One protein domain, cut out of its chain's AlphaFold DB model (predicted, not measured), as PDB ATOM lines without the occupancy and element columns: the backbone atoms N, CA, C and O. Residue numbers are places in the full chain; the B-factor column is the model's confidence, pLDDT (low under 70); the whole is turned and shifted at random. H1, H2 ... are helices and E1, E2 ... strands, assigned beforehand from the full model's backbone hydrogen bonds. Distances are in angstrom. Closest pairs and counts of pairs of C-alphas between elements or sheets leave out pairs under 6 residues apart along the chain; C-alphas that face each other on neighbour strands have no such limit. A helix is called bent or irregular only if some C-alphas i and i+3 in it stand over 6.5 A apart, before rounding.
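AT A GLANCE: This is residues 5 to 24 and 41 to 181 of the 635 residues of the protein "Carbohydrate-binding protein" of Thraustotheca clavata (UniProt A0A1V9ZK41). One strongly twisted sheet of six strands runs through the middle, with its longest strand, E3, nearest the mean of the C-alphas; H3 crosses one face over E2 and E3, while on the opposite face H5 crosses the sheet and H7 lies beside the strands, close to E6. H1 and H6 only graze the sheet, H2 lies beyond H3, and residues 70 to 75, of which 74 and 75 belong to H4, stick out. The printed part has 161 residues, with seven named helices and six named strands in the order E1 H1 H2 H3 H4 E2 E3 E4 H5 H6 E5 E6 H7. The sheet is branched and mixed, and the class is mixed, helices and strands. The whole is compact, with a radius of gyration of the C-alphas of 16.9 A and spans of 49 by 42 by 31 A.

IN THESE COORDINATES: E3 is residues 87 to 96, 27.7 A long, from C-alpha 87 at (31.783, -10.243, -1.061) to C-alpha 96 at (37.102, -23.896, -24.528). E4, residues 103 to 111, is 22.4 A long and bends by 70 degrees at residue 108. The other strands are E1, residues 5 to 9, 13.2 A; E5, residues 149 to 153, 12.7 A; E6, residues 164 to 167; and E2, residues 82 to 84. E1 begins at C-alpha 5, (30.686, -24.158, -16.124). H3, residues 50 to 61, is the longest helix, 16.3 A. H7, residues 173 to 181, is 12.8 A long and ends at C-alpha 181, (17.005, -14.824, -11.791). H1 is residues 12 to 20, 12.0 A; H5 is residues 116 to 123; H6 is residues 131 to 136; H4 is residues 74 to 77. H2, residues 42 to 47, is irregular: C-alphas 42 and 45 are 7.7 A apart.

HOW THE PARTS SIT: E3 has three neighbours, with E1 beside residues 93 to 96 and E2 beside residues 87 to 89 on one side, and E4 beside residues 89 to 96 on the other. E2, E3 and E4 form a meander, each strand the antiparallel neighbour of the one before, in two hairpins; N 82 and O 89 are 2.9 A apart, and N 94 and O 105 2.8 A. E1 is parallel to E3, with N 8 and O 95 at 3.0 A, and antiparallel to E5, with N 7 and O 151 at 2.9 A. E5 and E6 form an antiparallel hairpin, with N 152 and O 165 at 2.8 A. H3 is over E2 and E3 at a height over the sheet of 9.1 A, on a local plane resting only just on 6 C-alphas; its closest C-alphas to E2 are those of Phe 55 and Leu 83, 5.4 A apart. H5, on the opposite face, has a height over the sheet of 8.5 A and is only just over E3, with 3 of its 8 C-alphas falling on it. H7, on the same face as H5, is over none of the strands; its closest C-alphas to E6 are those of Asn 176 and Ile 167, 6.3 A apart. H1 only grazes the sheet with residues 12 to 19; H6 is only just on it, with 5 pairs of C-alphas within 10 A, and only grazes it with residues 133 to 136. H2 and H4 are not on the sheet. H2 and H3 are close but not clearly touching, with the C-alphas of Leu 45 and Gln 53 closest at 6.3 A. Every O i to N i+4 pair is within hydrogen-bond range in H1, H3, H5 and H6; H7 has 4 of 5, H2 has 0 of 2 but 2 of 3 O i to N i+3 pairs, and H4 is too short for an i+4 pair.

THE WHOLE: The C-alphas of Asn 43 and Lys 142 are the two farthest apart, at 50.4 A. Residues 25 to 40 are not printed, and C-alphas 24 and 41 are 27.7 A apart across this cut. The links H3 to H4 and H6 to E5 are long. The mean pLDDT of the printed part is 71.5, and 46 residues are under 70, among them 5 to 24 and 139 to 147.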
ATOM      1  N   GLN A   5      30.142 -23.642 -14.872       37.59
ATOM      2  CA  GLN A   5      30.686 -24.158 -16.124       37.59
ATOM      3  C   GLN A   5      30.224 -23.217 -17.233       37.59
ATOM      4  O   GLN A   5      29.054 -23.258 -17.620       37.59
ATOM      5  N   ALA A   6      31.121 -22.338 -17.677       36.94
ATOM      6  CA  ALA A   6      30.863 -21.439 -18.795       36.94
ATOM      7  C   ALA A   6      31.681 -21.868 -20.023       36.94
ATOM      8  O   ALA A   6      32.911 -21.944 -19.997       36.94
ATOM      9  N   GLU A   7      30.965 -22.207 -21.089       41.66
ATOM     10  CA  GLU A   7      31.502 -22.767 -22.331       41.66
ATOM     11  C   GLU A   7      31.656 -21.666 -23.394       41.66
ATOM     12  O   GLU A   7      30.807 -20.776 -23.484       41.66
ATOM     13  N   ILE A   8      32.751 -21.705 -24.171       38.88
ATOM     14  CA  ILE A   8      33.108 -20.662 -25.155       38.88
ATOM     15  C   ILE A   8      33.297 -21.255 -26.560       38.88
ATOM     16  O   ILE A   8      34.257 -21.992 -26.825       38.88
ATOM     17  N   ALA A   9      32.402 -20.879 -27.478       35.91
ATOM     18  CA  ALA A   9      32.360 -21.320 -28.876       35.91
ATOM     19  C   ALA A   9      32.884 -20.245 -29.853       35.91
ATOM     20  O   ALA A   9      32.793 -19.054 -29.564       35.91
ATOM     21  N   GLN A  10      33.388 -20.657 -31.029       40.47
ATOM     22  CA  GLN A  10      33.926 -19.736 -32.057       40.47
ATOM     23  C   GLN A  10      33.148 -19.683 -33.387       40.47
ATOM     24  O   GLN A  10      33.479 -18.860 -34.236       40.47
ATOM     25  N   SER A  11      32.174 -20.570 -33.624       31.31
ATOM     26  CA  SER A  11      31.511 -20.702 -34.935       31.31
ATOM     27  C   SER A  11      29.994 -20.606 -34.830       31.31
ATOM     28  O   SER A  11      29.383 -21.280 -34.001       31.31
ATOM     29  N   THR A  12      29.381 -19.845 -35.737       33.69
ATOM     30  CA  THR A  12      27.921 -19.718 -35.878       33.69
ATOM     31  C   THR A  12      27.228 -21.047 -36.194       33.69
ATOM     32  O   THR A  12      26.067 -21.218 -35.831       33.69
ATOM     33  N   SER A  13      27.918 -22.024 -36.797       32.31
ATOM     34  CA  SER A  13      27.386 -23.386 -36.966       32.31
ATOM     35  C   SER A  13      27.266 -24.122 -35.626       32.31
ATOM     36  O   SER A  13      26.177 -24.543 -35.248       32.31
ATOM     37  N   THR A  14      28.356 -24.191 -34.855       42.22
ATOM     38  CA  THR A  14      28.391 -24.826 -33.525       42.22
ATOM     39  C   THR A  14      27.451 -24.133 -32.536       42.22
ATOM     40  O   THR A  14      26.790 -24.801 -31.745       42.22
ATOM     41  N   ILE A  15      27.346 -22.801 -32.610       41.69
ATOM     42  CA  ILE A  15      26.390 -22.004 -31.829       41.69
ATOM     43  C   ILE A  15      24.954 -22.417 -32.167       41.69
ATOM     44  O   ILE A  15      24.185 -22.693 -31.253       41.69
ATOM     45  N   ASN A  16      24.597 -22.534 -33.451       40.16
ATOM     46  CA  ASN A  16      23.260 -22.978 -33.849       40.16
ATOM     47  C   ASN A  16      22.925 -24.382 -33.322       40.16
ATOM     48  O   ASN A  16      21.804 -24.596 -32.871       40.16
ATOM     49  N   ASP A  17      23.860 -25.332 -33.333       42.47
ATOM     50  CA  ASP A  17      23.575 -26.702 -32.880       42.47
ATOM     51  C   ASP A  17      23.539 -26.851 -31.350       42.47
ATOM     52  O   ASP A  17      22.751 -27.648 -30.836       42.47
ATOM     53  N   LEU A  18      24.298 -26.035 -30.608       42.94
ATOM     54  CA  LEU A  18      24.150 -25.906 -29.153       42.94
ATOM     55  C   LEU A  18      22.832 -25.214 -28.776       42.94
ATOM     56  O   LEU A  18      22.132 -25.683 -27.881       42.94
ATOM     57  N   VAL A  19      22.450 -24.145 -29.482       40.84
ATOM     58  CA  VAL A  19      21.190 -23.422 -29.235       40.84
ATOM     59  C   VAL A  19      19.974 -24.296 -29.563       40.84
ATOM     60  O   VAL A  19      19.052 -24.362 -28.749       40.84
ATOM     61  N   LYS A  20      19.981 -25.056 -30.671       40.41
ATOM     62  CA  LYS A  20      18.909 -26.019 -31.015       40.41
ATOM     63  C   LYS A  20      18.652 -27.049 -29.908       40.41
ATOM     64  O   LYS A  20      17.499 -27.400 -29.673       40.41
ATOM     65  N   GLN A  21      19.692 -27.508 -29.205       39.75
ATOM     66  CA  GLN A  21      19.559 -28.478 -28.105       39.75
ATOM     67  C   GLN A  21      18.866 -27.913 -26.851       39.75
ATOM     68  O   GLN A  21      18.438 -28.689 -25.996       39.75
ATOM     69  N   THR A  22      18.708 -26.586 -26.744       39.16
ATOM     70  CA  THR A  22      18.029 -25.946 -25.603       39.16
ATOM     71  C   THR A  22      16.496 -25.946 -25.712       39.16
ATOM     72  O   THR A  22      15.816 -25.679 -24.716       39.16
ATOM     73  N   ALA A  23      15.942 -26.271 -26.889       32.16
ATOM     74  CA  ALA A  23      14.505 -26.240 -27.155       32.16
ATOM     75  C   ALA A  23      13.726 -27.239 -26.264       32.16
ATOM     76  O   ALA A  23      14.043 -28.432 -26.248       32.16
ATOM     77  N   PRO A  24      12.692 -26.798 -25.519       33.84
ATOM     78  CA  PRO A  24      11.986 -27.666 -24.584       33.84
ATOM     79  C   PRO A  24      11.043 -28.649 -25.305       33.84
ATOM     80  O   PRO A  24      10.298 -28.243 -26.205       33.84
ATOM     81  N   PRO A  41      14.110 -31.253   2.129       62.12
ATOM     82  CA  PRO A  41      13.130 -30.555   2.957       62.12
ATOM     83  C   PRO A  41      13.468 -29.061   3.015       62.12
ATOM     84  O   PRO A  41      14.639 -28.696   3.028       62.12
ATOM     85  N   SER A  42      12.468 -28.180   3.094       60.44
ATOM     86  CA  SER A  42      12.657 -26.716   3.053       60.44
ATOM     87  C   SER A  42      13.680 -26.188   4.069       60.44
ATOM     88  O   SER A  42      14.490 -25.329   3.733       60.44
ATOM     89  N   ASN A  43      13.715 -26.762   5.274       66.19
ATOM     90  CA  ASN A  43      14.599 -26.334   6.364       66.19
ATOM     91  C   ASN A  43      16.019 -26.940   6.300       66.19
ATOM     92  O   ASN A  43      16.752 -26.895   7.287       66.19
ATOM     93  N   TRP A  44      16.429 -27.523   5.166       73.50
ATOM     94  CA  TRP A  44      17.742 -28.164   5.001       73.50
ATOM     95  C   TRP A  44      18.928 -27.237   5.328       73.50
ATOM     96  O   TRP A  44      19.907 -27.689   5.920       73.50
ATOM     97  N   LEU A  45      18.813 -25.941   5.010       68.50
ATOM     98  CA  LEU A  45      19.855 -24.934   5.227       68.50
ATOM     99  C   LEU A  45      20.198 -24.726   6.714       68.50
ATOM    100  O   LEU A  45      21.350 -24.460   7.049       68.50
ATOM    101  N   ALA A  46      19.229 -24.915   7.619       75.38
ATOM    102  CA  ALA A  46      19.419 -24.738   9.061       75.38
ATOM    103  C   ALA A  46      20.359 -25.785   9.696       75.38
ATOM    104  O   ALA A  46      20.777 -25.621  10.838       75.38
ATOM    105  N   ARG A  47      20.712 -26.853   8.964       75.94
ATOM    106  CA  ARG A  47      21.639 -27.908   9.414       75.94
ATOM    107  C   ARG A  47      23.119 -27.586   9.156       75.94
ATOM    108  O   ARG A  47      23.971 -28.415   9.457       75.94
ATOM    109  N   PHE A  48      23.426 -26.420   8.582       77.69
ATOM    110  CA  PHE A  48      24.783 -26.003   8.209       77.69
ATOM    111  C   PHE A  48      25.284 -24.818   9.056       77.69
ATOM    112  O   PHE A  48      24.460 -24.045   9.557       77.69
ATOM    113  N   PRO A  49      26.615 -24.627   9.201       82.94
ATOM    114  CA  PRO A  49      27.194 -23.514   9.957       82.94
ATOM    115  C   PRO A  49      26.736 -22.133   9.468       82.94
ATOM    116  O   PRO A  49      26.474 -21.937   8.281       82.94
ATOM    117  N   ALA A  50      26.709 -21.147  10.370       79.69
ATOM    118  CA  ALA A  50      26.195 -19.801  10.093       79.69
ATOM    119  C   ALA A  50      26.871 -19.105   8.893       79.69
ATOM    120  O   ALA A  50      26.186 -18.464   8.100       79.69
ATOM    121  N   GLN A  51      28.182 -19.297   8.696       79.19
ATOM    122  CA  GLN A  51      28.909 -18.821   7.507       79.19
ATOM    123  C   GLN A  51      28.277 -19.329   6.201       79.19
ATOM    124  O   GLN A  51      28.085 -18.565   5.257       79.19
ATOM    125  N   TRP A  52      27.896 -20.609   6.163       78.88
ATOM    126  CA  TRP A  52      27.291 -21.242   4.992       78.88
ATOM    127  C   TRP A  52      25.838 -20.802   4.791       78.88
ATOM    128  O   TRP A  52      25.416 -20.544   3.665       78.88
ATOM    129  N   GLN A  53      25.089 -20.616   5.884       81.44
ATOM    130  CA  GLN A  53      23.760 -20.002   5.821       81.44
ATOM    131  C   GLN A  53      23.821 -18.577   5.257       81.44
ATOM    132  O   GLN A  53      22.965 -18.205   4.460       81.44
ATOM    133  N   ASN A  54      24.827 -17.790   5.641       84.19
ATOM    134  CA  ASN A  54      25.006 -16.419   5.167       84.19
ATOM    135  C   ASN A  54      25.474 -16.372   3.705       84.19
ATOM    136  O   ASN A  54      24.951 -15.558   2.948       84.19
ATOM    137  N   PHE A  55      26.358 -17.285   3.280       83.75
ATOM    138  CA  PHE A  55      26.709 -17.481   1.867       83.75
ATOM    139  C   PHE A  55      25.460 -17.756   1.016       83.75
ATOM    140  O   PHE A  55      25.219 -17.036   0.053       83.75
ATOM    141  N   VAL A  56      24.623 -18.730   1.399       80.06
ATOM    142  CA  VAL A  56      23.399 -19.059   0.643       80.06
ATOM    143  C   VAL A  56      22.405 -17.893   0.660       80.06
ATOM    144  O   VAL A  56      21.924 -17.505  -0.399       80.06
ATOM    145  N   LYS A  57      22.148 -17.265   1.818       82.00
ATOM    146  CA  LYS A  57      21.273 -16.078   1.913       82.00
ATOM    147  C   LYS A  57      21.750 -14.934   1.011       82.00
ATOM    148  O   LYS A  57      20.919 -14.310   0.353       82.00
ATOM    149  N   LYS A  58      23.062 -14.652   0.964       82.50
ATOM    150  CA  LYS A  58      23.601 -13.608   0.080       82.50
ATOM    151  C   LYS A  58      23.492 -14.027  -1.387       82.50
ATOM    152  O   LYS A  58      22.977 -13.243  -2.175       82.50
ATOM    153  N   ALA A  59      23.883 -15.250  -1.742       79.38
ATOM    154  CA  ALA A  59      23.756 -15.771  -3.104       79.38
ATOM    155  C   ALA A  59      22.316 -15.626  -3.630       79.38
ATOM    156  O   ALA A  59      22.111 -15.023  -4.681       79.38
ATOM    157  N   THR A  60      21.313 -16.030  -2.839       79.38
ATOM    158  CA  THR A  60      19.890 -15.867  -3.179       79.38
ATOM    159  C   THR A  60      19.466 -14.398  -3.300       79.38
ATOM    160  O   THR A  60      18.668 -14.077  -4.177       79.38
ATOM    161  N   LYS A  61      20.018 -13.474  -2.496       79.62
ATOM    162  CA  LYS A  61      19.777 -12.023  -2.658       79.62
ATOM    163  C   LYS A  61      20.318 -11.494  -3.998       79.62
ATOM    164  O   LYS A  61      19.691 -10.632  -4.603       79.62
ATOM    165  N   HIS A  62      21.434 -12.037  -4.484       72.75
ATOM    166  CA  HIS A  62      21.978 -11.763  -5.822       72.75
ATOM    167  C   HIS A  62      21.371 -12.674  -6.915       72.75
ATOM    168  O   HIS A  62      21.910 -12.771  -8.011       72.75
ATOM    169  N   GLY A  63      20.238 -13.334  -6.638       70.12
ATOM    170  CA  GLY A  63      19.491 -14.176  -7.581       70.12
ATOM    171  C   GLY A  63      19.938 -15.642  -7.657       70.12
ATOM    172  O   GLY A  63      19.162 -16.495  -8.076       70.12
ATOM    173  N   VAL A  64      21.146 -15.981  -7.204       75.00
ATOM    174  CA  VAL A  64      21.723 -17.326  -7.355       75.00
ATOM    175  C   VAL A  64      21.080 -18.332  -6.388       75.00
ATOM    176  O   VAL A  64      21.317 -18.288  -5.178       75.00
ATOM    177  N   ASP A  65      20.318 -19.295  -6.916       73.38
ATOM    178  CA  ASP A  65      19.806 -20.430  -6.131       73.38
ATOM    179  C   ASP A  65      20.876 -21.535  -5.987       73.38
ATOM    180  O   ASP A  65      21.421 -22.054  -6.965       73.38
ATOM    181  N   VAL A  66      21.221 -21.892  -4.746       75.38
ATOM    182  CA  VAL A  66      22.388 -22.731  -4.428       75.38
ATOM    183  C   VAL A  66      21.968 -24.173  -4.129       75.38
ATOM    184  O   VAL A  66      21.796 -24.574  -2.976       75.38
ATOM    185  N   SER A  67      21.894 -25.007  -5.170       74.75
ATOM    186  CA  SER A  67      21.700 -26.459  -5.019       74.75
ATOM    187  C   SER A  67      22.779 -27.102  -4.142       74.75
ATOM    188  O   SER A  67      23.971 -26.827  -4.306       74.75
ATOM    189  N   LEU A  68      22.422 -28.083  -3.311       75.38
ATOM    190  CA  LEU A  68      23.386 -28.953  -2.624       75.38
ATOM    191  C   LEU A  68      23.661 -30.216  -3.458       75.38
ATOM    192  O   LEU A  68      22.741 -30.820  -3.994       75.38
ATOM    193  N   LEU A  69      24.922 -30.636  -3.563       76.44
ATOM    194  CA  LEU A  69      25.281 -31.930  -4.168       76.44
ATOM    195  C   LEU A  69      25.437 -32.998  -3.078       76.44
ATOM    196  O   LEU A  69      25.776 -32.671  -1.936       76.44
ATOM    197  N   ALA A  70      25.238 -34.271  -3.426       72.50
ATOM    198  CA  ALA A  70      25.471 -35.388  -2.510       72.50
ATOM    199  C   ALA A  70      26.918 -35.385  -1.957       72.50
ATOM    200  O   ALA A  70      27.838 -34.944  -2.657       72.50
ATOM    201  N   PRO A  71      27.154 -35.845  -0.712       67.81
ATOM    202  CA  PRO A  71      28.505 -36.109  -0.215       67.81
ATOM    203  C   PRO A  71      29.260 -37.067  -1.152       67.81
ATOM    204  O   PRO A  71      28.649 -37.943  -1.756       67.81
ATOM    205  N   GLY A  72      30.575 -36.890  -1.297       70.69
ATOM    206  CA  GLY A  72      31.412 -37.735  -2.161       70.69
ATOM    207  C   GLY A  72      31.439 -37.346  -3.647       70.69
ATOM    208  O   GLY A  72      32.381 -37.716  -4.338       70.69
ATOM    209  N   MET A  73      30.487 -36.546  -4.144       72.62
ATOM    210  CA  MET A  73      30.535 -36.015  -5.515       72.62
ATOM    211  C   MET A  73      31.785 -35.152  -5.744       72.62
ATOM    212  O   MET A  73      31.949 -34.126  -5.084       72.62
ATOM    213  N   SER A  74      32.610 -35.465  -6.748       76.00
ATOM    214  CA  SER A  74      33.831 -34.695  -7.052       76.00
ATOM    215  C   SER A  74      33.552 -33.208  -7.320       76.00
ATOM    216  O   SER A  74      34.283 -32.353  -6.826       76.00
ATOM    217  N   LYS A  75      32.430 -32.882  -7.993       76.19
ATOM    218  CA  LYS A  75      31.942 -31.496  -8.176       76.19
ATOM    219  C   LYS A  75      31.685 -30.752  -6.849       76.19
ATOM    220  O   LYS A  75      31.770 -29.530  -6.808       76.19
ATOM    221  N   ARG A  76      31.344 -31.460  -5.765       76.88
ATOM    222  CA  ARG A  76      31.193 -30.877  -4.419       76.88
ATOM    223  C   ARG A  76      32.551 -30.700  -3.751       76.88
ATOM    224  O   ARG A  76      32.828 -29.622  -3.244       76.88
ATOM    225  N   ASN A  77      33.377 -31.743  -3.771       76.50
ATOM    226  CA  ASN A  77      34.658 -31.772  -3.062       76.50
ATOM    227  C   ASN A  77      35.665 -30.754  -3.628       76.50
ATOM    228  O   ASN A  77      36.479 -30.226  -2.882       76.50
ATOM    229  N   ALA A  78      35.591 -30.453  -4.928       79.69
ATOM    230  CA  ALA A  78      36.439 -29.457  -5.578       79.69
ATOM    231  C   ALA A  78      35.950 -28.001  -5.420       79.69
ATOM    232  O   ALA A  78      36.627 -27.095  -5.897       79.69
ATOM    233  N   ASN A  79      34.778 -27.739  -4.823       81.25
ATOM    234  CA  ASN A  79      34.192 -26.395  -4.810       81.25
ATOM    235  C   ASN A  79      34.737 -25.527  -3.660       81.25
ATOM    236  O   ASN A  79      34.458 -25.793  -2.495       81.25
ATOM    237  N   THR A  80      35.473 -24.465  -4.003       83.69
ATOM    238  CA  THR A  80      36.091 -23.508  -3.065       83.69
ATOM    239  C   THR A  80      35.308 -22.196  -2.909       83.69
ATOM    240  O   THR A  80      35.811 -21.259  -2.295       83.69
ATOM    241  N   SER A  81      34.086 -22.106  -3.453       84.50
ATOM    242  CA  SER A  81      33.271 -20.884  -3.368       84.50
ATOM    243  C   SER A  81      32.906 -20.560  -1.914       84.50
ATOM    244  O   SER A  81      32.433 -21.435  -1.184       84.50
ATOM    245  N   SER A  82      33.107 -19.311  -1.492       83.12
ATOM    246  CA  SER A  82      32.943 -18.875  -0.101       83.12
ATOM    247  C   SER A  82      32.525 -17.402   0.009       83.12
ATOM    248  O   SER A  82      32.524 -16.665  -0.974       83.12
ATOM    249  N   LEU A  83      32.116 -16.975   1.207       83.38
ATOM    250  CA  LEU A  83      31.770 -15.585   1.520       83.38
ATOM    251  C   LEU A  83      32.918 -14.964   2.326       83.38
ATOM    252  O   LEU A  83      33.198 -15.429   3.432       83.38
ATOM    253  N   HIS A  84      33.546 -13.914   1.799       82.44
ATOM    254  CA  HIS A  84      34.595 -13.160   2.482       82.44
ATOM    255  C   HIS A  84      34.089 -11.749   2.806       82.44
ATOM    256  O   HIS A  84      33.846 -10.934   1.917       82.44
ATOM    257  N   GLY A  85      33.875 -11.462   4.094       83.19
ATOM    258  CA  GLY A  85      33.251 -10.211   4.528       83.19
ATOM    259  C   GLY A  85      31.868 -10.023   3.895       83.19
ATOM    260  O   GLY A  85      30.947 -10.794   4.166       83.19
ATOM    261  N   SER A  86      31.736  -9.008   3.036       82.75
ATOM    262  CA  SER A  86      30.511  -8.703   2.287       82.75
ATOM    263  C   SER A  86      30.615  -9.014   0.782       82.75
ATOM    264  O   SER A  86      29.790  -8.519   0.016       82.75
ATOM    265  N   ILE A  87      31.568  -9.846   0.346       84.25
ATOM    266  CA  ILE A  87      31.783 -10.243  -1.061       84.25
ATOM    267  C   ILE A  87      31.786 -11.776  -1.181       84.25
ATOM    268  O   ILE A  87      32.403 -12.476  -0.376       84.25
ATOM    269  N   ILE A  88      31.086 -12.321  -2.177       85.44
ATOM    270  CA  ILE A  88      31.148 -13.742  -2.530       85.44
ATOM    271  C   ILE A  88      32.311 -13.965  -3.495       85.44
ATOM    272  O   ILE A  88      32.409 -13.321  -4.540       85.44
ATOM    273  N   HIS A  89      33.159 -14.932  -3.155       87.06
ATOM    274  CA  HIS A  89      34.181 -15.452  -4.047       87.06
ATOM    275  C   HIS A  89      33.734 -16.794  -4.627       87.06
ATOM    276  O   HIS A  89      33.404 -17.729  -3.896       87.06
ATOM    277  N   TRP A  90      33.726 -16.886  -5.952       85.88
ATOM    278  CA  TRP A  90      33.230 -18.030  -6.710       85.88
ATOM    279  C   TRP A  90      34.373 -18.873  -7.278       85.88
ATOM    280  O   TRP A  90      35.395 -18.343  -7.725       85.88
ATOM    281  N   ARG A  91      34.170 -20.196  -7.328       86.00
ATOM    282  CA  ARG A  91      34.995 -21.098  -8.137       86.00
ATOM    283  C   ARG A  91      34.390 -21.247  -9.534       86.00
ATOM    284  O   ARG A  91      33.308 -21.816  -9.674       86.00
ATOM    285  N   ILE A  92      35.111 -20.772 -10.546       83.94
ATOM    286  CA  ILE A  92      34.671 -20.725 -11.948       83.94
ATOM    287  C   ILE A  92      35.465 -21.749 -12.768       83.94
ATOM    288  O   ILE A  92      36.677 -21.876 -12.593       83.94
ATOM    289  N   GLU A  93      34.787 -22.473 -13.664       82.50
ATOM    290  CA  GLU A  93      35.404 -23.389 -14.632       82.50
ATOM    291  C   GLU A  93      35.031 -22.946 -16.058       82.50
ATOM    292  O   GLU A  93      33.903 -23.157 -16.504       82.50
ATOM    293  N   LEU A  94      35.972 -22.338 -16.790       82.19
ATOM    294  CA  LEU A  94      35.788 -22.041 -18.214       82.19
ATOM    295  C   LEU A  94      36.242 -23.213 -19.083       82.19
ATOM    296  O   LEU A  94      37.314 -23.790 -18.870       82.19
ATOM    297  N   HIS A  95      35.433 -23.537 -20.088       80.75
ATOM    298  CA  HIS A  95      35.657 -24.625 -21.036       80.75
ATOM    299  C   HIS A  95      35.744 -24.079 -22.472       80.75
ATOM    300  O   HIS A  95      34.777 -23.531 -23.005       80.75
ATOM    301  N   PHE A  96      36.887 -24.278 -23.130       79.56
ATOM    302  CA  PHE A  96      37.102 -23.896 -24.528       79.56
ATOM    303  C   PHE A  96      36.823 -25.102 -25.432       79.56
ATOM    304  O   PHE A  96      37.653 -26.006 -25.555       79.56
ATOM    305  N   ILE A  97      35.622 -25.142 -26.015       71.00
ATOM    306  CA  ILE A  97      35.065 -26.359 -26.631       71.00
ATOM    307  C   ILE A  97      35.506 -26.610 -28.082       71.00
ATOM    308  O   ILE A  97      35.436 -27.748 -28.535       71.00
ATOM    309  N   ASN A  98      36.015 -25.599 -28.797       66.50
ATOM    310  CA  ASN A  98      36.490 -25.749 -30.182       66.50
ATOM    311  C   ASN A  98      37.989 -26.123 -30.263       66.50
ATOM    312  O   ASN A  98      38.622 -25.930 -31.300       66.50
ATOM    313  N   LEU A  99      38.573 -26.642 -29.176       66.00
ATOM    314  CA  LEU A  99      39.963 -27.104 -29.116       66.00
ATOM    315  C   LEU A  99      40.023 -28.621 -28.925       66.00
ATOM    316  O   LEU A  99      39.207 -29.210 -28.220       66.00
ATOM    317  N   ILE A 100      41.025 -29.245 -29.545       65.81
ATOM    318  CA  ILE A 100      41.325 -30.671 -29.413       65.81
ATOM    319  C   ILE A 100      42.781 -30.773 -28.922       65.81
ATOM    320  O   ILE A 100      43.686 -30.503 -29.713       65.81
ATOM    321  N   PRO A 101      43.035 -31.130 -27.646       69.75
ATOM    322  CA  PRO A 101      42.063 -31.406 -26.580       69.75
ATOM    323  C   PRO A 101      41.337 -30.140 -26.066       69.75
ATOM    324  O   PRO A 101      41.870 -29.036 -26.188       69.75
ATOM    325  N   PRO A 102      40.143 -30.281 -25.453       70.19
ATOM    326  CA  PRO A 102      39.385 -29.152 -24.915       70.19
ATOM    327  C   PRO A 102      40.066 -28.573 -23.669       70.19
ATOM    328  O   PRO A 102      40.272 -29.269 -22.670       70.19
ATOM    329  N   VAL A 103      40.398 -27.283 -23.721       77.31
ATOM    330  CA  VAL A 103      41.143 -26.591 -22.660       77.31
ATOM    331  C   VAL A 103      40.199 -26.180 -21.533       77.31
ATOM    332  O   VAL A 103      39.092 -25.690 -21.777       77.31
ATOM    333  N   LYS A 104      40.653 -26.357 -20.289       80.00
ATOM    334  CA  LYS A 104      39.933 -25.941 -19.081       80.00
ATOM    335  C   LYS A 104      40.747 -24.929 -18.296       80.00
ATOM    336  O   LYS A 104      41.917 -25.167 -18.014       80.00
ATOM    337  N   LEU A 105      40.099 -23.843 -17.904       80.00
ATOM    338  CA  LEU A 105      40.663 -22.797 -17.062       80.00
ATOM    339  C   LEU A 105      39.846 -22.735 -15.766       80.00
ATOM    340  O   LEU A 105      38.620 -22.664 -15.814       80.00
ATOM    341  N   ILE A 106      40.511 -22.818 -14.612       81.19
ATOM    342  CA  ILE A 106      39.862 -22.980 -13.304       81.19
ATOM    343  C   ILE A 106      40.373 -21.903 -12.351       81.19
ATOM    344  O   ILE A 106      41.561 -21.885 -12.045       81.19
ATOM    345  N   GLN A 107      39.468 -21.076 -11.825       79.94
ATOM    346  CA  GLN A 107      39.778 -20.073 -10.803       79.94
ATOM    347  C   GLN A 107      39.089 -20.438  -9.497       79.94
ATOM    348  O   GLN A 107      37.890 -20.699  -9.492       79.94
ATOM    349  N   SER A 108      39.824 -20.452  -8.386       79.12
ATOM    350  CA  SER A 108      39.321 -20.896  -7.078       79.12
ATOM    351  C   SER A 108      38.589 -19.819  -6.266       79.12
ATOM    352  O   SER A 108      37.818 -20.173  -5.373       79.12
ATOM    353  N   HIS A 109      38.839 -18.531  -6.528       82.56
ATOM    354  CA  HIS A 109      38.486 -17.441  -5.607       82.56
ATOM    355  C   HIS A 109      38.122 -16.117  -6.322       82.56
ATOM    356  O   HIS A 109      38.590 -15.036  -5.950       82.56
ATOM    357  N   TRP A 110      37.316 -16.176  -7.386       84.75
ATOM    358  CA  TRP A 110      36.968 -14.996  -8.192       84.75
ATOM    359  C   TRP A 110      35.934 -14.087  -7.510       84.75
ATOM    360  O   TRP A 110      34.887 -14.579  -7.100       84.75
ATOM    361  N   ASN A 111      36.201 -12.779  -7.406       86.44
ATOM    362  CA  ASN A 111      35.252 -11.795  -6.850       86.44
ATOM    363  C   ASN A 111      34.030 -11.640  -7.785       86.44
ATOM    364  O   ASN A 111      34.195 -11.417  -8.982       86.44
ATOM    365  N   GLU A 112      32.813 -11.718  -7.238       83.31
ATOM    366  CA  GLU A 112      31.554 -11.492  -7.963       83.31
ATOM    367  C   GLU A 112      31.387 -10.093  -8.592       83.31
ATOM    368  O   GLU A 112      30.603  -9.928  -9.525       83.31
ATOM    369  N   GLU A 113      32.115  -9.088  -8.110       84.56
ATOM    370  CA  GLU A 113      32.081  -7.711  -8.623       84.56
ATOM    371  C   GLU A 113      32.915  -7.538  -9.903       84.56
ATOM    372  O   GLU A 113      32.699  -6.590 -10.654       84.56
ATOM    373  N   LYS A 114      33.856  -8.450 -10.181       84.81
ATOM    374  CA  LYS A 114      34.739  -8.364 -11.353       84.81
ATOM    375  C   LYS A 114      34.071  -8.887 -12.626       84.81
ATOM    376  O   LYS A 114      33.275  -9.831 -12.594       84.81
ATOM    377  N   THR A 115      34.456  -8.305 -13.757       86.00
ATOM    378  CA  THR A 115      34.001  -8.694 -15.101       86.00
ATOM    379  C   THR A 115      34.600 -10.030 -15.553       86.00
ATOM    380  O   THR A 115      35.625 -10.485 -15.038       86.00
ATOM    381  N   LEU A 116      33.989 -10.676 -16.553       80.50
ATOM    382  CA  LEU A 116      34.547 -11.909 -17.127       80.50
ATOM    383  C   LEU A 116      35.715 -11.621 -18.090       80.50
ATOM    384  O   LEU A 116      36.573 -12.482 -18.289       80.50
ATOM    385  N   ASN A 117      35.796 -10.398 -18.623       81.31
ATOM    386  CA  ASN A 117      36.955  -9.927 -19.381       81.31
ATOM    387  C   ASN A 117      38.207  -9.779 -18.502       81.31
ATOM    388  O   ASN A 117      39.243 -10.329 -18.866       81.31
ATOM    389  N   GLU A 118      38.116  -9.168 -17.312       82.69
ATOM    390  CA  GLU A 118      39.235  -9.144 -16.347       82.69
ATOM    391  C   GLU A 118      39.755 -10.545 -16.011       82.69
ATOM    392  O   GLU A 118      40.959 -10.741 -15.840       82.69
ATOM    393  N   PHE A 119      38.853 -11.529 -15.906       79.75
ATOM    394  CA  PHE A 119      39.247 -12.906 -15.631       79.75
ATOM    395  C   PHE A 119      40.084 -13.496 -16.769       79.75
ATOM    396  O   PHE A 119      41.125 -14.116 -16.537       79.75
ATOM    397  N   LEU A 120      39.652 -13.265 -18.009       77.06
ATOM    398  CA  LEU A 120      40.409 -13.663 -19.187       77.06
ATOM    399  C   LEU A 120      41.720 -12.886 -19.327       77.06
ATOM    400  O   LEU A 120      42.691 -13.476 -19.781       77.06
ATOM    401  N   ASP A 121      41.791 -11.617 -18.924       80.44
ATOM    402  CA  ASP A 121      43.029 -10.831 -18.970       80.44
ATOM    403  C   ASP A 121      44.066 -11.267 -17.928       80.44
ATOM    404  O   ASP A 121      45.256 -11.305 -18.244       80.44
ATOM    405  N   ASP A 122      43.655 -11.680 -16.725       78.94
ATOM    406  CA  ASP A 122      44.583 -12.248 -15.738       78.94
ATOM    407  C   ASP A 122      45.073 -13.648 -16.164       78.94
ATOM    408  O   ASP A 122      46.271 -13.936 -16.101       78.94
ATOM    409  N   ALA A 123      44.186 -14.491 -16.705       72.06
ATOM    410  CA  ALA A 123      44.531 -15.824 -17.215       72.06
ATOM    411  C   ALA A 123      45.331 -15.806 -18.536       72.06
ATOM    412  O   ALA A 123      46.175 -16.671 -18.776       72.06
ATOM    413  N   LEU A 124      45.096 -14.810 -19.395       72.44
ATOM    414  CA  LEU A 124      45.863 -14.546 -20.617       72.44
ATOM    415  C   LEU A 124      46.954 -13.489 -20.394       72.44
ATOM    416  O   LEU A 124      47.529 -12.994 -21.368       72.44
ATOM    417  N   SER A 125      47.305 -13.163 -19.150       78.69
ATOM    418  CA  SER A 125      48.423 -12.264 -18.846       78.69
ATOM    419  C   SER A 125      49.757 -12.849 -19.334       78.69
ATOM    420  O   SER A 125      49.920 -14.067 -19.455       78.69
ATOM    421  N   ILE A 126      50.731 -11.991 -19.652       75.50
ATOM    422  CA  ILE A 126      52.077 -12.423 -20.069       75.50
ATOM    423  C   ILE A 126      52.893 -12.771 -18.811       75.50
ATOM    424  O   ILE A 126      53.787 -12.038 -18.401       75.50
ATOM    425  N   ARG A 127      52.542 -13.893 -18.174       76.44
ATOM    426  CA  ARG A 127      53.271 -14.499 -17.048       76.44
ATOM    427  C   ARG A 127      53.819 -15.865 -17.452       76.44
ATOM    428  O   ARG A 127      53.214 -16.557 -18.271       76.44
ATOM    429  N   LEU A 128      54.944 -16.258 -16.855       70.31
ATOM    430  CA  LEU A 128      55.639 -17.510 -17.174       70.31
ATOM    431  C   LEU A 128      54.762 -18.745 -16.885       70.31
ATOM    432  O   LEU A 128      54.709 -19.673 -17.686       70.31
ATOM    433  N   GLU A 129      53.996 -18.694 -15.793       73.19
ATOM    434  CA  GLU A 129      53.013 -19.705 -15.371       73.19
ATOM    435  C   GLU A 129      51.906 -19.930 -16.419       73.19
ATOM    436  O   GLU A 129      51.539 -21.066 -16.722       73.19
ATOM    437  N   ASN A 130      51.426 -18.853 -17.049       75.25
ATOM    438  CA  ASN A 130      50.339 -18.889 -18.032       75.25
ATOM    439  C   ASN A 130      50.807 -19.269 -19.451       75.25
ATOM    440  O   ASN A 130      49.981 -19.395 -20.358       75.25
ATOM    441  N   ALA A 131      52.110 -19.476 -19.683       74.69
ATOM    442  CA  ALA A 131      52.667 -19.701 -21.020       74.69
ATOM    443  C   ALA A 131      52.061 -20.922 -21.745       74.69
ATOM    444  O   ALA A 131      51.803 -20.858 -22.949       74.69
ATOM    445  N   ASN A 132      51.775 -22.007 -21.016       77.00
ATOM    446  CA  ASN A 132      51.150 -23.217 -21.567       77.00
ATOM    447  C   ASN A 132      49.661 -23.002 -21.915       77.00
ATOM    448  O   ASN A 132      49.174 -23.481 -22.933       77.00
ATOM    449  N   ILE A 133      48.938 -22.216 -21.115       75.62
ATOM    450  CA  ILE A 133      47.537 -21.863 -21.398       75.62
ATOM    451  C   ILE A 133      47.476 -20.950 -22.634       75.62
ATOM    452  O   ILE A 133      46.687 -21.181 -23.548       75.62
ATOM    453  N   ARG A 134      48.379 -19.965 -22.728       74.44
ATOM    454  CA  ARG A 134      48.496 -19.059 -23.885       74.44
ATOM    455  C   ARG A 134      48.891 -19.767 -25.184       74.44
ATOM    456  O   ARG A 134      48.447 -19.344 -26.250       74.44
ATOM    457  N   SER A 135      49.711 -20.820 -25.134       77.88
ATOM    458  CA  SER A 135      50.070 -21.583 -26.339       77.88
ATOM    459  C   SER A 135      48.881 -22.392 -26.873       77.88
ATOM    460  O   SER A 135      48.644 -22.387 -28.080       77.88
ATOM    461  N   GLN A 136      48.088 -22.997 -25.982       76.38
ATOM    462  CA  GLN A 136      46.883 -23.759 -26.327       76.38
ATOM    463  C   GLN A 136      45.731 -22.854 -26.798       76.38
ATOM    464  O   GLN A 136      45.064 -23.166 -27.782       76.38
ATOM    465  N   LEU A 137      45.531 -21.692 -26.163       74.38
ATOM    466  CA  LEU A 137      44.489 -20.716 -26.529       74.38
ATOM    467  C   LEU A 137      44.876 -19.793 -27.705       74.38
ATOM    468  O   LEU A 137      44.089 -18.932 -28.108       74.38
ATOM    469  N   LYS A 138      46.048 -19.994 -28.323       73.00
ATOM    470  CA  LYS A 138      46.536 -19.225 -29.483       73.00
ATOM    471  C   LYS A 138      45.548 -19.128 -30.668       73.00
ATOM    472  O   LYS A 138      45.565 -18.084 -31.323       73.00
ATOM    473  N   PRO A 139      44.676 -20.118 -30.971       67.38
ATOM    474  CA  PRO A 139      43.622 -19.960 -31.980       67.38
ATOM    475  C   PRO A 139      42.540 -18.951 -31.573       67.38
ATOM    476  O   PRO A 139      42.084 -18.177 -32.409       67.38
ATOM    477  N   TYR A 140      42.160 -18.905 -30.292       66.88
ATOM    478  CA  TYR A 140      41.162 -17.960 -29.777       66.88
ATOM    479  C   TYR A 140      41.719 -16.531 -29.738       66.88
ATOM    480  O   TYR A 140      41.036 -15.598 -30.156       66.88
ATOM    481  N   MET A 141      42.991 -16.363 -29.357       65.44
ATOM    482  CA  MET A 141      43.680 -15.062 -29.316       65.44
ATOM    483  C   MET A 141      43.817 -14.353 -30.680       65.44
ATOM    484  O   MET A 141      44.208 -13.190 -30.710       65.44
ATOM    485  N   LYS A 142      43.527 -15.024 -31.806       58.22
ATOM    486  CA  LYS A 142      43.517 -14.411 -33.149       58.22
ATOM    487  C   LYS A 142      42.206 -13.707 -33.509       58.22
ATOM    488  O   LYS A 142      42.193 -12.931 -34.460       58.22
ATOM    489  N   HIS A 143      41.111 -14.001 -32.811       55.09
ATOM    490  CA  HIS A 143      39.795 -13.432 -33.102       55.09
ATOM    491  C   HIS A 143      39.451 -12.331 -32.100       55.09
ATOM    492  O   HIS A 143      39.784 -12.437 -30.920       55.09
ATOM    493  N   ASN A 144      38.751 -11.291 -32.560       59.75
ATOM    494  CA  ASN A 144      38.290 -10.220 -31.682       59.75
ATOM    495  C   ASN A 144      37.357 -10.782 -30.588       59.75
ATOM    496  O   ASN A 144      36.528 -11.655 -30.864       59.75
ATOM    497  N   ARG A 145      37.489 -10.278 -29.354       62.59
ATOM    498  CA  ARG A 145      36.722 -10.739 -28.180       62.59
ATOM    499  C   ARG A 145      35.217 -10.529 -28.341       62.59
ATOM    500  O   ARG A 145      34.443 -11.329 -27.831       62.59
ATOM    501  N   SER A 146      34.818  -9.544 -29.150       62.19
ATOM    502  CA  SER A 146      33.435  -9.312 -29.599       62.19
ATOM    503  C   SER A 146      32.736 -10.548 -30.181       62.19
ATOM    504  O   SER A 146      31.512 -10.591 -30.229       62.19
ATOM    505  N   ASN A 147      33.499 -11.538 -30.652       67.44
ATOM    506  CA  ASN A 147      32.975 -12.727 -31.321       67.44
ATOM    507  C   ASN A 147      32.873 -13.942 -30.376       67.44
ATOM    508  O   ASN A 147      32.568 -15.041 -30.838       67.44
ATOM    509  N   TRP A 148      33.184 -13.785 -29.084       77.25
ATOM    510  CA  TRP A 148      33.187 -14.874 -28.106       77.25
ATOM    511  C   TRP A 148      31.833 -14.925 -27.386       77.25
ATOM    512  O   TRP A 148      31.461 -13.990 -26.679       77.25
ATOM    513  N   LEU A 149      31.103 -16.033 -27.536       77.56
ATOM    514  CA  LEU A 149      29.853 -16.273 -26.811       77.56
ATOM    515  C   LEU A 149      30.134 -17.078 -25.536       77.56
ATOM    516  O   LEU A 149      30.764 -18.132 -25.610       77.56
ATOM    517  N   PHE A 150      29.637 -16.604 -24.391       79.88
ATOM    518  CA  PHE A 150      29.829 -17.226 -23.078       79.88
ATOM    519  C   PHE A 150      28.529 -17.879 -22.594       79.88
ATOM    520  O   PHE A 150      27.521 -17.196 -22.408       79.88
ATOM    521  N   LEU A 151      28.548 -19.199 -22.383       80.56
ATOM    522  CA  LEU A 151      27.353 -20.002 -22.098       80.56
ATOM    523  C   LEU A 151      27.443 -20.717 -20.744       80.56
ATOM    524  O   LEU A 151      28.134 -21.726 -20.618       80.56
ATOM    525  N   LEU A 152      26.719 -20.229 -19.735       81.69
ATOM    526  CA  LEU A 152      26.628 -20.835 -18.404       81.69
ATOM    527  C   LEU A 152      25.669 -22.028 -18.404       81.69
ATOM    528  O   LEU A 152      24.459 -21.856 -18.553       81.69
ATOM    529  N   ARG A 153      26.181 -23.239 -18.179       77.50
ATOM    530  CA  ARG A 153      25.355 -24.452 -18.131       77.50
ATOM    531  C   ARG A 153      24.395 -24.458 -16.936       77.50
ATOM    532  O   ARG A 153      24.803 -24.279 -15.789       77.50
ATOM    533  N   LYS A 154      23.125 -24.769 -17.197       77.50
ATOM    534  CA  LYS A 154      22.078 -24.953 -16.185       77.50
ATOM    535  C   LYS A 154      22.093 -26.394 -15.653       77.50
ATOM    536  O   LYS A 154      21.938 -27.353 -16.409       77.50
ATOM    537  N   GLU A 155      22.321 -26.546 -14.351       72.56
ATOM    538  CA  GLU A 155      22.356 -27.847 -13.659       72.56
ATOM    539  C   GLU A 155      20.935 -28.414 -13.419       72.56
ATOM    540  O   GLU A 155      19.939 -27.703 -13.536       72.56
ATOM    541  N   PHE A 156      20.844 -29.702 -13.055       64.12
ATOM    542  CA  PHE A 156      19.589 -30.435 -12.765       64.12
ATOM    543  C   PHE A 156      18.584 -30.543 -13.931       64.12
ATOM    544  O   PHE A 156      17.384 -30.718 -13.721       64.12
ATOM    545  N   ILE A 157      19.081 -30.515 -15.168       65.75
ATOM    546  CA  ILE A 157      18.309 -30.778 -16.391       65.75
ATOM    547  C   ILE A 157      18.759 -32.103 -17.016       65.75
ATOM    548  O   ILE A 157      19.899 -32.530 -16.825       65.75
ATOM    549  N   SER A 158      17.852 -32.770 -17.742       62.50
ATOM    550  CA  SER A 158      18.141 -34.030 -18.433       62.50
ATOM    551  C   SER A 158      19.382 -33.913 -19.321       62.50
ATOM    552  O   SER A 158      19.493 -32.994 -20.133       62.50
ATOM    553  N   ALA A 159      20.285 -34.890 -19.219       60.94
ATOM    554  CA  ALA A 159      21.509 -34.940 -20.015       60.94
ATOM    555  C   ALA A 159      21.253 -35.026 -21.535       60.94
ATOM    556  O   ALA A 159      22.156 -34.739 -22.314       60.94
ATOM    557  N   SER A 160      20.031 -35.383 -21.950       67.19
ATOM    558  CA  SER A 160      19.578 -35.408 -23.346       67.19
ATOM    559  C   SER A 160      19.339 -34.027 -23.971       67.19
ATOM    560  O   SER A 160      19.258 -33.928 -25.189       67.19
ATOM    561  N   THR A 161      19.148 -32.984 -23.157       72.56
ATOM    562  CA  THR A 161      18.725 -31.639 -23.594       72.56
ATOM    563  C   THR A 161      19.374 -30.579 -22.693       72.56
ATOM    564  O   THR A 161      18.706 -30.041 -21.800       72.56
ATOM    565  N   PRO A 162      20.688 -30.321 -22.826       74.31
ATOM    566  CA  PRO A 162      21.373 -29.326 -22.008       74.31
ATOM    567  C   PRO A 162      20.819 -27.917 -22.279       74.31
ATOM    568  O   PRO A 162      20.620 -27.527 -23.425       74.31
ATOM    569  N   GLN A 163      20.596 -27.138 -21.217       75.94
ATOM    570  CA  GLN A 163      20.228 -25.721 -21.308       75.94
ATOM    571  C   GLN A 163      21.364 -24.838 -20.787       75.94
ATOM    572  O   GLN A 163      22.084 -25.219 -19.858       75.94
ATOM    573  N   TYR A 164      21.478 -23.640 -21.356       79.62
ATOM    574  CA  TYR A 164      22.509 -22.658 -21.032       79.62
ATOM    575  C   TYR A 164      21.894 -21.262 -20.872       79.62
ATOM    576  O   TYR A 164      20.924 -20.934 -21.553       79.62
ATOM    577  N   TYR A 165      22.478 -20.440 -20.002       79.12
ATOM    578  CA  TYR A 165      22.246 -18.995 -19.937       79.12
ATOM    579  C   TYR A 165      23.376 -18.266 -20.676       79.12
ATOM    580  O   TYR A 165      24.533 -18.676 -20.579       79.12
ATOM    581  N   VAL A 166      23.072 -17.175 -21.379       79.56
ATOM    582  CA  VAL A 166      24.096 -16.326 -22.015       79.56
ATOM    583  C   VAL A 166      24.650 -15.337 -20.985       79.56
ATOM    584  O   VAL A 166      23.877 -14.620 -20.357       79.56
ATOM    585  N   ILE A 167      25.973 -15.289 -20.817       81.00
ATOM    586  CA  ILE A 167      26.672 -14.290 -19.990       81.00
ATOM    587  C   ILE A 167      27.111 -13.114 -20.874       81.00
ATOM    588  O   ILE A 167      27.695 -13.327 -21.937       81.00
ATOM    589  N   ALA A 168      26.910 -11.880 -20.407       81.38
ATOM    590  CA  ALA A 168      27.530 -10.685 -20.979       81.38
ATOM    591  C   ALA A 168      28.904 -10.445 -20.311       81.38
ATOM    592  O   ALA A 168      28.937 -10.166 -19.108       81.38
ATOM    593  N   PRO A 169      30.038 -10.540 -21.036       77.75
ATOM    594  CA  PRO A 169      31.373 -10.532 -20.423       77.75
ATOM    595  C   PRO A 169      31.800  -9.170 -19.853       77.75
ATOM    596  O   PRO A 169      32.651  -9.133 -18.963       77.75
ATOM    597  N   GLU A 170      31.190  -8.084 -20.342       78.69
ATOM    598  CA  GLU A 170      31.449  -6.695 -19.926       78.69
ATOM    599  C   GLU A 170      30.804  -6.319 -18.580       78.69
ATOM    600  O   GLU A 170      31.224  -5.354 -17.950       78.69
ATOM    601  N   LYS A 171      29.769  -7.048 -18.140       85.00
ATOM    602  CA  LYS A 171      29.071  -6.787 -16.867       85.00
ATOM    603  C   LYS A 171      29.724  -7.559 -15.721       85.00
ATOM    604  O   LYS A 171      30.347  -8.600 -15.952       85.00
ATOM    605  N   SER A 172      29.550  -7.099 -14.478       84.56
ATOM    606  CA  SER A 172      30.017  -7.871 -13.317       84.56
ATOM    607  C   SER A 172      29.341  -9.246 -13.259       84.56
ATOM    608  O   SER A 172      28.235  -9.455 -13.781       84.56
ATOM    609  N   LEU A 173      29.992 -10.218 -12.620       81.75
ATOM    610  CA  LEU A 173      29.399 -11.544 -12.440       81.75
ATOM    611  C   LEU A 173      28.101 -11.463 -11.607       81.75
ATOM    612  O   LEU A 173      27.138 -12.174 -11.893       81.75
ATOM    613  N   SER A 174      28.049 -10.554 -10.629       80.62
ATOM    614  CA  SER A 174      26.879 -10.324  -9.778       80.62
ATOM    615  C   SER A 174      25.676  -9.727 -10.528       80.62
ATOM    616  O   SER A 174      24.551 -10.170 -10.301       80.62
ATOM    617  N   GLU A 175      25.889  -8.799 -11.471       83.00
ATOM    618  CA  GLU A 175      24.829  -8.273 -12.349       83.00
ATOM    619  C   GLU A 175      24.293  -9.345 -13.297       83.00
ATOM    620  O   GLU A 175      23.079  -9.490 -13.440       83.00
ATOM    621  N   ASN A 176      25.194 -10.114 -13.922       83.50
ATOM    622  CA  ASN A 176      24.824 -11.233 -14.788       83.50
ATOM    623  C   ASN A 176      23.922 -12.222 -14.034       83.50
ATOM    624  O   ASN A 176      22.860 -12.594 -14.529       83.50
ATOM    625  N   PHE A 177      24.303 -12.603 -12.812       80.75
ATOM    626  CA  PHE A 177      23.493 -13.480 -11.970       80.75
ATOM    627  C   PHE A 177      22.160 -12.849 -11.542       80.75
ATOM    628  O   PHE A 177      21.138 -13.531 -11.580       80.75
ATOM    629  N   HIS A 178      22.123 -11.560 -11.200       76.75
ATOM    630  CA  HIS A 178      20.871 -10.906 -10.817       76.75
ATOM    631  C   HIS A 178      19.875 -10.857 -11.992       76.75
ATOM    632  O   HIS A 178      18.709 -11.230 -11.836       76.75
ATOM    633  N   ALA A 179      20.351 -10.505 -13.191       68.94
ATOM    634  CA  ALA A 179      19.549 -10.474 -14.415       68.94
ATOM    635  C   ALA A 179      19.001 -11.858 -14.823       68.94
ATOM    636  O   ALA A 179      17.898 -11.950 -15.355       68.94
ATOM    637  N   MET A 180      19.727 -12.948 -14.537       65.25
ATOM    638  CA  MET A 180      19.300 -14.320 -14.862       65.25
ATOM    639  C   MET A 180      18.168 -14.868 -13.973       65.25
ATOM    640  O   MET A 180      17.551 -15.869 -14.343       65.25
ATOM    641  N   PHE A 181      17.907 -14.260 -12.809       55.09
ATOM    642  CA  PHE A 181      17.005 -14.824 -11.791       55.09
ATOM    643  C   PHE A 181      15.988 -13.833 -11.186       55.09
ATOM    644  O   PHE A 181      15.056 -14.271 -10.510       55.09
TER     645      PHE A 181